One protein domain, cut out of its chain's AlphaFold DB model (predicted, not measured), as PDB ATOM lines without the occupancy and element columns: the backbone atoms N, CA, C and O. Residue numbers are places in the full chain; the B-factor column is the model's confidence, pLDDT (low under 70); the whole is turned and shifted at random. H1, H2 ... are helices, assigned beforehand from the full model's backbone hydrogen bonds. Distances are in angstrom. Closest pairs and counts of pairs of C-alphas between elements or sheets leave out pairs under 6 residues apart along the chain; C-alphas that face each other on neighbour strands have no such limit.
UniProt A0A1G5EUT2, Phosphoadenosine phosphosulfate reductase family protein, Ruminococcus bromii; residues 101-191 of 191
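This is residues 101 to 191 of the 191 residues of the protein "Phosphoadenosine phosphosulfate reductase family protein" of Ruminococcus bromii (UniProt A0A1G5EUT2). A loose chain of short helices holds H2 in its middle, H3, H4 and H5 toward one end and H1 toward the other, where H6 starts an arm whose residues 176 to 188 stick out. The 91 printed residues have six named helices, H1 to H6, and no named strand: all helix, loose, radius of gyration of the C-alphas 16.3 A, spans 52 by 30 by 20 A.

H6, residues 170 to 188, touches H1, residues 103 to 110, with residues 170 to 175 alone, about perpendicular at 76 degrees; closest C-alphas Val 106 and Cys 171, 6.2 A. H2, residues 117 to 128, touches H5, residues 155 to 161, at a steep tilt of 62 degrees; closest C-alphas Ile 123 and Lys 161, 5.2 A. H3, residues 133 to 136, touches H2 residues 122 to 127 alone (closest C-alphas Ala 126 and Ala 135, 4.4 A) and H4, residues 143 to 152 (Gly 136 and His 144, 6.1 A). Every O i to N i+4 pair is within hydrogen-bond range in H1 and H2; H4 has 3 of 6, H6 12 of 15, H5 1 of 3 beside 3 of 4 O i to N i+3 pairs.

H6 spans 25.5 A, from C-alpha 170 at (-55.504, 28.255, -38.572) to C-alpha 188 at (-68.606, 11.035, -51.973).

The printed part has no cut and no long link; residues 185 to 191 are under pLDDT 70.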
ATOM      1  N   MET A 101     -64.872  23.325 -33.532       92.00
ATOM      2  CA  MET A 101     -64.238  24.133 -32.499       92.00
ATOM      3  C   MET A 101     -64.766  25.563 -32.560       92.00
ATOM      4  O   MET A 101     -64.821  26.159 -33.634       92.00
ATOM      5  N   ASN A 102     -65.119  26.131 -31.404       92.31
ATOM      6  CA  ASN A 102     -65.499  27.537 -31.325       92.31
ATOM      7  C   ASN A 102     -64.279  28.458 -31.504       92.31
ATOM      8  O   ASN A 102     -63.132  28.068 -31.270       92.31
ATOM      9  N   PHE A 103     -64.534  29.705 -31.894       92.62
ATOM     10  CA  PHE A 103     -63.468  30.654 -32.210       92.62
ATOM     11  C   PHE A 103     -62.521  30.927 -31.037       92.62
ATOM     12  O   PHE A 103     -61.310  31.021 -31.234       92.62
ATOM     13  N   ARG A 104     -63.056  30.997 -29.811       93.62
ATOM     14  CA  ARG A 104     -62.260  31.213 -28.599       93.62
ATOM     15  C   ARG A 104     -61.194  30.131 -28.434       93.62
ATOM     16  O   ARG A 104     -60.013  30.452 -28.345       93.62
ATOM     17  N   LYS A 105     -61.593  28.859 -28.491       94.25
ATOM     18  CA  LYS A 105     -60.678  27.719 -28.359       94.25
ATOM     19  C   LYS A 105     -59.662  27.674 -29.502       94.25
ATOM     20  O   LYS A 105     -58.511  27.297 -29.290       94.25
ATOM     21  N   VAL A 106     -60.049  28.115 -30.699       94.62
ATOM     22  CA  VAL A 106     -59.121  28.237 -31.831       94.62
ATOM     23  C   VAL A 106     -58.028  29.271 -31.559       94.62
ATOM     24  O   VAL A 106     -56.861  28.984 -31.823       94.62
ATOM     25  N   ILE A 107     -58.373  30.444 -31.018       94.19
ATOM     26  CA  ILE A 107     -57.378  31.464 -30.658       94.19
ATOM     27  C   ILE A 107     -56.485  30.966 -29.522       94.19
ATOM     28  O   ILE A 107     -55.269  31.101 -29.618       94.19
ATOM     29  N   GLU A 108     -57.057  30.354 -28.484       94.69
ATOM     30  CA  GLU A 108     -56.293  29.808 -27.352       94.69
ATOM     31  C   GLU A 108     -55.297  28.723 -27.806       94.69
ATOM     32  O   GLU A 108     -54.182  28.654 -27.297       94.69
ATOM     33  N   THR A 109     -55.662  27.914 -28.806       94.62
ATOM     34  CA  THR A 109     -54.830  26.792 -29.279       94.62
ATOM     35  C   THR A 109     -53.807  27.205 -30.343       94.62
ATOM     36  O   THR A 109     -52.672  26.730 -30.341       94.62
ATOM     37  N   TYR A 110     -54.200  28.049 -31.300       94.19
ATOM     38  CA  TYR A 110     -53.394  28.344 -32.492       94.19
ATOM     39  C   TYR A 110     -52.997  29.814 -32.618       94.19
ATOM     40  O   TYR A 110     -52.166  30.147 -33.464       94.19
ATOM     41  N   GLY A 111     -53.582  30.702 -31.826       94.56
ATOM     42  CA  GLY A 111     -53.363  32.136 -31.919       94.56
ATOM     43  C   GLY A 111     -54.230  32.850 -32.951       94.56
ATOM     44  O   GLY A 111     -55.047  32.251 -33.657       94.56
ATOM     45  N   TYR A 112     -54.036  34.164 -33.034       94.00
ATOM     46  CA  TYR A 112     -54.867  35.067 -33.828       94.00
ATOM     47  C   TYR A 112     -54.198  35.431 -35.168       94.00
ATOM     48  O   TYR A 112     -52.977  35.619 -35.206       94.00
ATOM     49  N   PRO A 113     -54.950  35.557 -36.280       93.81
ATOM     50  CA  PRO A 113     -54.392  35.960 -37.570       93.81
ATOM     51  C   PRO A 113     -54.075  37.468 -37.606       93.81
ATOM     52  O   PRO A 113     -54.856  38.272 -38.112       93.81
ATOM     53  N   LEU A 114     -52.922  37.870 -37.070       94.31
ATOM     54  CA  LEU A 114     -52.458  39.259 -37.103       94.31
ATOM     55  C   LEU A 114     -51.982  39.709 -38.496       94.31
ATOM     56  O   LEU A 114     -51.397  38.942 -39.266       94.31
ATOM     57  N   ILE A 115     -52.185  41.001 -38.780       93.94
ATOM     58  CA  ILE A 115     -51.838  41.719 -40.022       93.94
ATOM     59  C   ILE A 115     -52.623  41.243 -41.248       93.94
ATOM     60  O   ILE A 115     -53.398  41.995 -41.831       93.94
ATOM     61  N   SER A 116     -52.414  40.002 -41.665       92.81
ATOM     62  CA  SER A 116     -53.168  39.370 -42.738       92.81
ATOM     63  C   SER A 116     -53.065  37.856 -42.623       92.81
ATOM     64  O   SER A 116     -52.148  37.310 -42.001       92.81
ATOM     65  N   LYS A 117     -53.982  37.155 -43.292       91.75
ATOM     66  CA  LYS A 117     -53.951  35.694 -43.400       91.75
ATOM     67  C   LYS A 117     -52.619  35.185 -43.953       91.75
ATOM     68  O   LYS A 117     -52.110  34.177 -43.473       91.75
ATOM     69  N   GLU A 118     -52.063  35.876 -44.947       93.06
ATOM     70  CA  GLU A 118     -50.796  35.489 -45.564       93.06
ATOM     71  C   GLU A 118     -49.622  35.697 -44.605       93.06
ATOM     72  O   GLU A 118     -48.853  34.765 -44.377       93.06
ATOM     73  N   VAL A 119     -49.512  36.880 -43.995       93.75
ATOM     74  CA  VAL A 119     -48.430  37.193 -43.049       93.75
ATOM     75  C   VAL A 119     -48.469  36.226 -41.866       93.75
ATOM     76  O   VAL A 119     -47.461  35.598 -41.546       93.75
ATOM     77  N   SER A 120     -49.653  36.010 -41.288       95.56
ATOM     78  CA  SER A 120     -49.860  35.046 -40.205       95.56
ATOM     79  C   SER A 120     -49.494  33.617 -40.594       95.56
ATOM     80  O   SER A 120     -48.913  32.886 -39.793       95.56
ATOM     81  N   GLN A 121     -49.797  33.196 -41.826       95.31
ATOM     82  CA  GLN A 121     -49.386  31.887 -42.325       95.31
ATOM     83  C   GLN A 121     -47.862  31.782 -42.413       95.31
ATOM     84  O   GLN A 121     -47.301  30.778 -41.978       95.31
ATOM     85  N   LYS A 122     -47.181  32.806 -42.943       94.62
ATOM     86  CA  LYS A 122     -45.715  32.804 -43.054       94.62
ATOM     87  C   LYS A 122     -45.036  32.808 -41.691       94.62
ATOM     88  O   LYS A 122     -44.098  32.038 -41.518       94.62
ATOM     89  N   ILE A 123     -45.536  33.587 -40.731       95.12
ATOM     90  CA  ILE A 123     -45.045  33.581 -39.344       95.12
ATOM     91  C   ILE A 123     -45.206  32.184 -38.738       95.12
ATOM     92  O   ILE A 123     -44.233  31.596 -38.273       95.12
ATOM     93  N   TYR A 124     -46.412  31.617 -38.811       95.12
ATOM     94  CA  TYR A 124     -46.715  30.296 -38.260       95.12
ATOM     95  C   TYR A 124     -45.822  29.189 -38.839       95.12
ATOM     96  O   TYR A 124     -45.318  28.344 -38.099       95.12
ATOM     97  N   THR A 125     -45.608  29.194 -40.159       94.75
ATOM     98  CA  THR A 125     -44.734  28.224 -40.833       94.75
ATOM     99  C   THR A 125     -43.261  28.453 -40.500       94.75
ATOM    100  O   THR A 125     -42.557  27.485 -40.236       94.75
ATOM    101  N   ALA A 126     -42.789  29.703 -40.470       94.38
ATOM    102  CA  ALA A 126     -41.395  30.018 -40.153       94.38
ATOM    103  C   ALA A 126     -41.018  29.657 -38.708       94.38
ATOM    104  O   ALA A 126     -39.911  29.182 -38.484       94.38
ATOM    105  N   ARG A 127     -41.934  29.816 -37.742       94.06
ATOM    106  CA  ARG A 127     -41.703  29.388 -36.350       94.06
ATOM    107  C   ARG A 127     -41.616  27.865 -36.200       94.06
ATOM    108  O   ARG A 127     -40.847  27.384 -35.381       94.06
ATOM    109  N   ARG A 128     -42.390  27.104 -36.985       92.88
ATOM    110  CA  ARG A 128     -42.380  25.626 -36.958       92.88
ATOM    111  C   ARG A 128     -41.201  25.011 -37.701       92.88
ATOM    112  O   ARG A 128     -40.691  23.985 -37.273       92.88
ATOM    113  N   CYS A 129     -40.780  25.638 -38.797       92.44
ATOM    114  CA  CYS A 129     -39.638  25.201 -39.593       92.44
ATOM    115  C   CYS A 129     -38.662  26.374 -39.797       92.44
ATOM    116  O   CYS A 129     -38.684  26.992 -40.869       92.44
ATOM    117  N   PRO A 130     -37.801  26.682 -38.805       88.44
ATOM    118  CA  PRO A 130     -36.857  27.802 -38.886       88.44
ATOM    119  C   PRO A 130     -35.812  27.668 -40.000       88.44
ATOM    120  O   PRO A 130     -35.318  28.672 -40.495       88.44
ATOM    121  N   SER A 131     -35.506  26.443 -40.429       87.06
ATOM    122  CA  SER A 131     -34.614  26.150 -41.561       87.06
ATOM    123  C   SER A 131     -35.329  26.123 -42.919       87.06
ATOM    124  O   SER A 131     -34.703  25.896 -43.950       87.06
ATOM    125  N   GLY A 132     -36.650  26.319 -42.948       86.56
ATOM    126  CA  GLY A 132     -37.440  26.224 -44.172       86.56
ATOM    127  C   GLY A 132     -37.403  27.492 -45.028       86.56
ATOM    128  O   GLY A 132     -37.155  28.599 -44.553       86.56
ATOM    129  N   VAL A 133     -37.812  27.359 -46.294       84.81
ATOM    130  CA  VAL A 133     -37.900  28.472 -47.266       84.81
ATOM    131  C   VAL A 133     -38.743  29.649 -46.752       84.81
ATOM    132  O   VAL A 133     -38.492  30.806 -47.085       84.81
ATOM    133  N   CYS A 134     -39.761  29.383 -45.924       86.12
ATOM    134  CA  CYS A 134     -40.592  30.443 -45.346       86.12
ATOM    135  C   CYS A 134     -39.843  31.306 -44.323       86.12
ATOM    136  O   CYS A 134     -40.162  32.486 -44.224       86.12
ATOM    137  N   ALA A 135     -38.862  30.756 -43.600       89.25
ATOM    138  CA  ALA A 135     -38.047  31.521 -42.662       89.25
ATOM    139  C   ALA A 135     -37.123  32.501 -43.396       89.25
ATOM    140  O   ALA A 135     -37.025  33.658 -42.991       89.25
ATOM    141  N   GLY A 136     -36.576  32.088 -44.547       87.94
ATOM    142  CA  GLY A 136     -35.787  32.959 -45.423       87.94
ATOM    143  C   GLY A 136     -36.537  34.223 -45.856       87.94
ATOM    144  O   GLY A 136     -35.940  35.282 -45.978       87.94
ATOM    145  N   ARG A 137     -37.873  34.189 -45.963       89.44
ATOM    146  CA  ARG A 137     -38.668  35.387 -46.301       89.44
ATOM    147  C   ARG A 137     -38.548  36.521 -45.281       89.44
ATOM    148  O   ARG A 137     -38.870  37.655 -45.619       89.44
ATOM    149  N   PHE A 138     -38.140  36.233 -44.048       92.12
ATOM    150  CA  PHE A 138     -37.940  37.236 -42.997       92.12
ATOM    151  C   PHE A 138     -36.509  37.781 -42.954       92.12
ATOM    152  O   PHE A 138     -36.234  38.682 -42.163       92.12
ATOM    153  N   ASP A 139     -35.619  37.256 -43.797       89.12
ATOM    154  CA  ASP A 139     -34.244  37.707 -43.946       89.12
ATOM    155  C   ASP A 139     -34.041  38.352 -45.334       89.12
ATOM    156  O   ASP A 139     -34.142  37.657 -46.356       89.12
ATOM    157  N   PRO A 140     -33.753  39.668 -45.391       84.75
ATOM    158  CA  PRO A 140     -33.432  40.375 -46.629       84.75
ATOM    159  C   PRO A 140     -32.248  39.793 -47.412       84.75
ATOM    160  O   PRO A 140     -32.155  40.040 -48.610       84.75
ATOM    161  N   ASN A 141     -31.367  39.025 -46.764       84.69
ATOM    162  CA  ASN A 141     -30.164  38.461 -47.381       84.69
ATOM    163  C   ASN A 141     -30.308  36.979 -47.764       84.69
ATOM    164  O   ASN A 141     -29.344  36.364 -48.218       84.69
ATOM    165  N   SER A 142     -31.495  36.389 -47.597       85.94
ATOM    166  CA  SER A 142     -31.728  34.982 -47.932       85.94
ATOM    167  C   SER A 142     -31.672  34.703 -49.438       85.94
ATOM    168  O   SER A 142     -31.948  35.572 -50.267       85.94
ATOM    169  N   GLU A 143     -31.449  33.439 -49.803       84.31
ATOM    170  CA  GLU A 143     -31.559  32.955 -51.189       84.31
ATOM    171  C   GLU A 143     -32.924  33.307 -51.819       84.31
ATOM    172  O   GLU A 143     -33.032  33.634 -53.002       84.31
ATOM    173  N   HIS A 144     -33.990  33.323 -51.009       82.50
ATOM    174  CA  HIS A 144     -35.317  33.732 -51.463       82.50
ATOM    175  C   HIS A 144     -35.360  35.207 -51.884       82.50
ATOM    176  O   HIS A 144     -35.963  35.533 -52.909       82.50
ATOM    177  N   ALA A 145     -34.729  36.087 -51.107       83.19
ATOM    178  CA  ALA A 145     -34.644  37.508 -51.415       83.19
ATOM    179  C   ALA A 145     -33.767  37.765 -52.648       83.19
ATOM    180  O   ALA A 145     -34.126  38.595 -53.477       83.19
ATOM    181  N   GLN A 146     -32.690  36.998 -52.838       83.81
ATOM    182  CA  GLN A 146     -31.872  37.074 -54.054       83.81
ATOM    183  C   GLN A 146     -32.671  36.689 -55.308       83.81
ATOM    184  O   GLN A 146     -32.579  37.354 -56.335       83.81
ATOM    185  N   LYS A 147     -33.508  35.647 -55.219       85.38
ATOM    186  CA  LYS A 147     -34.291  35.147 -56.358       85.38
ATOM    187  C   LYS A 147     -35.495  36.018 -56.721       85.38
ATOM    188  O   LYS A 147     -35.817  36.152 -57.898       85.38
ATOM    189  N   TYR A 148     -36.206  36.550 -55.728       83.00
ATOM    190  CA  TYR A 148     -37.492  37.232 -55.942       83.00
ATOM    191  C   TYR A 148     -37.494  38.716 -55.550       83.00
ATOM    192  O   TYR A 148     -38.523  39.389 -55.676       83.00
ATOM    193  N   GLY A 149     -36.365  39.235 -55.067       81.00
ATOM    194  CA  GLY A 149     -36.248  40.585 -54.537       81.00
ATOM    195  C   GLY A 149     -37.150  40.834 -53.324       81.00
ATOM    196  O   GLY A 149     -37.662  39.925 -52.667       81.00
ATOM    197  N   ASN A 150     -37.408  42.114 -53.055       79.62
ATOM    198  CA  ASN A 150     -38.186  42.547 -51.891       79.62
ATOM    199  C   ASN A 150     -39.707  42.389 -52.042       79.62
ATOM    200  O   ASN A 150     -40.434  42.586 -51.070       79.62
ATOM    201  N   ARG A 151     -40.213  42.002 -53.222       80.94
ATOM    202  CA  ARG A 151     -41.659  41.935 -53.511       80.94
ATOM    203  C   ARG A 151     -42.426  40.995 -52.574       80.94
ATOM    204  O   ARG A 151     -43.582  41.261 -52.265       80.94
ATOM    205  N   TYR A 152     -41.786  39.912 -52.133       83.38
ATOM    206  CA  TYR A 152     -42.373  38.905 -51.237       83.38
ATOM    207  C   TYR A 152     -41.670  38.837 -49.877       83.38
ATOM    208  O   TYR A 152     -41.848  37.866 -49.133       83.38
ATOM    209  N   SER A 153     -40.856  39.852 -49.567       88.19
ATOM    210  CA  SER A 153     -40.147  39.943 -48.298       88.19
ATOM    211  C   SER A 153     -41.126  40.188 -47.154       88.19
ATOM    212  O   SER A 153     -42.021  41.028 -47.225       88.19
ATOM    213  N   MET A 154     -40.928  39.442 -46.075       93.19
ATOM    214  CA  MET A 154     -41.647  39.556 -44.809       93.19
ATOM    215  C   MET A 154     -40.760  40.166 -43.716       93.19
ATOM    216  O   MET A 154     -41.150  40.171 -42.551       93.19
ATOM    217  N   ALA A 155     -39.586  40.710 -44.071       92.19
ATOM    218  CA  ALA A 155     -38.615  41.267 -43.124       92.19
ATOM    219  C   ALA A 155     -39.218  42.339 -42.196       92.19
ATOM    220  O   ALA A 155     -38.911  42.368 -41.007       92.19
ATOM    221  N   LYS A 156     -40.167  43.144 -42.701       93.25
ATOM    222  CA  LYS A 156     -40.941  44.119 -41.906       93.25
ATOM    223  C   LYS A 156     -41.610  43.500 -40.668       93.25
ATOM    224  O   LYS A 156     -41.770  44.169 -39.653       93.25
ATOM    225  N   TRP A 157     -42.003  42.231 -40.750       95.25
ATOM    226  CA  TRP A 157     -42.725  41.502 -39.706       95.25
ATOM    227  C   TRP A 157     -41.831  40.523 -38.937       95.25
ATOM    228  O   TRP A 157     -42.340  39.666 -38.216       95.25
ATOM    229  N   LYS A 158     -40.501  40.634 -39.067       94.50
ATOM    230  CA  LYS A 158     -39.540  39.782 -38.351       94.50
ATOM    231  C   LYS A 158     -39.732  39.850 -36.832       94.50
ATOM    232  O   LYS A 158     -39.779  38.810 -36.191       94.50
ATOM    233  N   TRP A 159     -39.982  41.039 -36.288       94.69
ATOM    234  CA  TRP A 159     -40.268  41.223 -34.861       94.69
ATOM    235  C   TRP A 159     -41.524  40.467 -34.392       94.69
ATOM    236  O   TRP A 159     -41.548  39.960 -33.278       94.69
ATOM    237  N   LEU A 160     -42.552  40.326 -35.243       95.38
ATOM    238  CA  LEU A 160     -43.708  39.476 -34.939       95.38
ATOM    239  C   LEU A 160     -43.340  38.001 -35.024       95.38
ATOM    240  O   LEU A 160     -43.820  37.222 -34.219       95.38
ATOM    241  N   LYS A 161     -42.500  37.583 -35.978       94.06
ATOM    242  CA  LYS A 161     -42.018  36.195 -36.033       94.06
ATOM    243  C   LYS A 161     -41.258  35.825 -34.755       94.06
ATOM    244  O   LYS A 161     -41.461  34.719 -34.269       94.06
ATOM    245  N   ASP A 162     -40.454  36.742 -34.229       94.25
ATOM    246  CA  ASP A 162     -39.604  36.527 -33.054       94.25
ATOM    247  C   ASP A 162     -40.326  36.767 -31.711       94.25
ATOM    248  O   ASP A 162     -39.740  36.525 -30.664       94.25
ATOM    249  N   SER A 163     -41.585  37.223 -31.716       95.19
ATOM    250  CA  SER A 163     -42.364  37.435 -30.487       95.19
ATOM    251  C   SER A 163     -43.023  36.161 -29.947       95.19
ATOM    252  O   SER A 163     -43.286  35.213 -30.690       95.19
ATOM    253  N   ASP A 164     -43.420  36.196 -28.674       93.62
ATOM    254  CA  ASP A 164     -44.158  35.106 -28.015       93.62
ATOM    255  C   ASP A 164     -45.673  35.140 -28.269       93.62
ATOM    256  O   ASP A 164     -46.415  34.270 -27.815       93.62
ATOM    257  N   ILE A 165     -46.166  36.126 -29.027       93.75
ATOM    258  CA  ILE A 165     -47.595  36.245 -29.333       93.75
ATOM    259  C   ILE A 165     -48.009  35.054 -30.212       93.75
ATOM    260  O   ILE A 165     -47.419  34.871 -31.286       93.75
ATOM    261  N   PRO A 166     -49.030  34.258 -29.840       94.50
ATOM    262  CA  PRO A 166     -49.539  33.186 -30.689       94.50
ATOM    263  C   PRO A 166     -50.178  33.752 -31.965       94.50
ATOM    264  O   PRO A 166     -51.191  34.453 -31.916       94.50
ATOM    265  N   ILE A 167     -49.597  33.435 -33.125       96.12
ATOM    266  CA  ILE A 167     -50.046  33.935 -34.433       96.12
ATOM    267  C   ILE A 167     -50.214  32.767 -35.396       96.12
ATOM    268  O   ILE A 167     -49.273  32.003 -35.635       96.12
ATOM    269  N   SER A 168     -51.397  32.650 -36.003       95.12
ATOM    270  CA  SER A 168     -51.625  31.675 -37.067       95.12
ATOM    271  C   SER A 168     -52.779  32.026 -37.998       95.12
ATOM    272  O   SER A 168     -53.679  32.793 -37.681       95.12
ATOM    273  N   HIS A 169     -52.772  31.380 -39.163       94.56
ATOM    274  CA  HIS A 169     -53.879  31.395 -40.123       94.56
ATOM    275  C   HIS A 169     -54.920  30.282 -39.869       94.56
ATOM    276  O   HIS A 169     -55.836  30.096 -40.679       94.56
ATOM    277  N   MET A 170     -54.757  29.498 -38.793       93.81
ATOM    278  CA  MET A 170     -55.504  28.255 -38.572       93.81
ATOM    279  C   MET A 170     -56.991  28.494 -38.329       93.81
ATOM    280  O   MET A 170     -57.793  27.622 -38.657       93.81
ATOM    281  N   CYS A 171     -57.378  29.691 -37.877       92.00
ATOM    282  CA  CYS A 171     -58.781  30.056 -37.717       92.00
ATOM    283  C   CYS A 171     -59.594  29.882 -39.000       92.00
ATOM    284  O   CYS A 171     -60.645  29.256 -38.968       92.00
ATOM    285  N   CYS A 172     -59.094  30.305 -40.163       88.88
ATOM    286  CA  CYS A 172     -59.813  30.089 -41.418       88.88
ATOM    287  C   CYS A 172     -59.914  28.600 -41.777       88.88
ATOM    288  O   CYS A 172     -60.885  28.185 -42.409       88.88
ATOM    289  N   ASN A 173     -58.905  27.799 -41.427       91.81
ATOM    290  CA  ASN A 173     -58.906  26.375 -41.744       91.81
ATOM    291  C   ASN A 173     -59.945  25.644 -40.890       91.81
ATOM    292  O   ASN A 173     -60.807  24.974 -41.444       91.81
ATOM    293  N   ILE A 174     -59.908  25.848 -39.575       93.25
ATOM    294  CA  ILE A 174     -60.788  25.169 -38.618       93.25
ATOM    295  C   ILE A 174     -62.223  25.672 -38.744       93.25
ATOM    296  O   ILE A 174     -63.146  24.870 -38.831       93.25
ATOM    297  N   MET A 175     -62.408  26.993 -38.815       91.88
ATOM    298  CA  MET A 175     -63.742  27.591 -38.800       91.88
ATOM    299  C   MET A 175     -64.470  27.444 -40.139       91.88
ATOM    300  O   MET A 175     -65.688  27.356 -40.149       91.88
ATOM    301  N   LYS A 176     -63.745  27.454 -41.274       89.44
ATOM    302  CA  LYS A 176     -64.361  27.532 -42.616       89.44
ATOM    303  C   LYS A 176     -64.013  26.371 -43.543       89.44
ATOM    304  O   LYS A 176     -64.904  25.788 -44.150       89.44
ATOM    305  N   LYS A 177     -62.730  26.019 -43.680       91.44
ATOM    306  CA  LYS A 177     -62.312  25.013 -44.676       91.44
ATOM    307  C   LYS A 177     -62.616  23.578 -44.256       91.44
ATOM    308  O   LYS A 177     -63.015  22.793 -45.106       91.44
ATOM    309  N   ASN A 178     -62.397  23.229 -42.991       92.25
ATOM    310  CA  ASN A 178     -62.614  21.872 -42.495       92.25
ATOM    311  C   ASN A 178     -64.093  21.462 -42.596       92.25
ATOM    312  O   ASN A 178     -64.345  20.420 -43.198       92.25
ATOM    313  N   PRO A 179     -65.071  22.290 -42.165       90.56
ATOM    314  CA  PRO A 179     -66.486  21.957 -42.334       90.56
ATOM    315  C   PRO A 179     -66.860  21.705 -43.798       90.56
ATOM    316  O   PRO A 179     -67.507  20.710 -44.113       90.56
ATOM    317  N   ALA A 180     -66.387  22.560 -44.712       87.81
ATOM    318  CA  ALA A 180     -66.656  22.415 -46.140       87.81
ATOM    319  C   ALA A 180     -66.031  21.143 -46.746       87.81
ATOM    320  O   ALA A 180     -66.628  20.517 -47.616       87.81
ATOM    321  N   LYS A 181     -64.836  20.739 -46.295       87.50
ATOM    322  CA  LYS A 181     -64.195  19.488 -46.740       87.50
ATOM    323  C   LYS A 181     -64.934  18.250 -46.240       87.50
ATOM    324  O   LYS A 181     -65.119  17.317 -47.011       87.50
ATOM    325  N   ASN A 182     -65.362  18.260 -44.978       83.75
ATOM    326  CA  ASN A 182     -66.094  17.143 -44.384       83.75
ATOM    327  C   ASN A 182     -67.430  16.914 -45.107       83.75
ATOM    328  O   ASN A 182     -67.802  15.774 -45.353       83.75
ATOM    329  N   MET A 183     -68.109  17.990 -45.520       82.81
ATOM    330  CA  MET A 183     -69.316  17.890 -46.344       82.81
ATOM    331  C   MET A 183     -69.057  17.155 -47.666       82.81
ATOM    332  O   MET A 183     -69.799  16.232 -47.981       82.81
ATOM    333  N   LYS A 184     -68.003  17.530 -48.409       73.75
ATOM    334  CA  LYS A 184     -67.659  16.874 -49.684       73.75
ATOM    335  C   LYS A 184     -67.381  15.386 -49.505       73.75
ATOM    336  O   LYS A 184     -67.949  14.571 -50.216       73.75
ATOM    337  N   LYS A 185     -66.580  15.040 -48.495       62.81
ATOM    338  CA  LYS A 185     -66.260  13.645 -48.179       62.81
ATOM    339  C   LYS A 185     -67.521  12.822 -47.881       62.81
ATOM    340  O   LYS A 185     -67.686  11.736 -48.415       62.81
ATOM    341  N   ASN A 186     -68.449  13.372 -47.098       67.12
ATOM    342  CA  ASN A 186     -69.712  12.701 -46.779       67.12
ATOM    343  C   ASN A 186     -70.659  12.560 -47.987       67.12
ATOM    344  O   ASN A 186     -71.564  11.733 -47.940       67.12
ATOM    345  N   GLN A 187     -70.515  13.393 -49.023       61.59
ATOM    346  CA  GLN A 187     -71.268  13.256 -50.274       61.59
ATOM    347  C   GLN A 187     -70.665  12.162 -51.163       61.59
ATOM    348  O   GLN A 187     -71.419  11.371 -51.716       61.59
ATOM    349  N   GLU A 188     -69.335  12.080 -51.238       57.56
ATOM    350  CA  GLU A 188     -68.606  11.035 -51.973       57.56
ATOM    351  C   GLU A 188     -68.814   9.637 -51.360       57.56
ATOM    352  O   GLU A 188     -68.973   8.674 -52.092       57.56
ATOM    353  N   GLU A 189     -68.884   9.514 -50.029       53.44
ATOM    354  CA  GLU A 189     -69.126   8.229 -49.336       53.44
ATOM    355  C   GLU A 189     -70.576   7.713 -49.443       53.44
ATOM    356  O   GLU A 189     -70.868   6.597 -49.012       53.44
ATOM    357  N   ARG A 190     -71.506   8.526 -49.961       48.25
ATOM    358  CA  ARG A 190     -72.927   8.169 -50.135       48.25
ATOM    359  C   ARG A 190     -73.288   7.764 -51.568       48.25
ATOM    360  O   ARG A 190     -74.447   7.418 -51.794       48.25
ATOM    361  N   GLN A 191     -72.339   7.849 -52.498       40.75
ATOM    362  CA  GLN A 191     -72.453   7.387 -53.886       40.75
ATOM    363  C   GLN A 191     -71.804   6.009 -54.028       40.75
ATOM    364  O   GLN A 191     -72.342   5.207 -54.821       40.75
TER     365      GLN A 191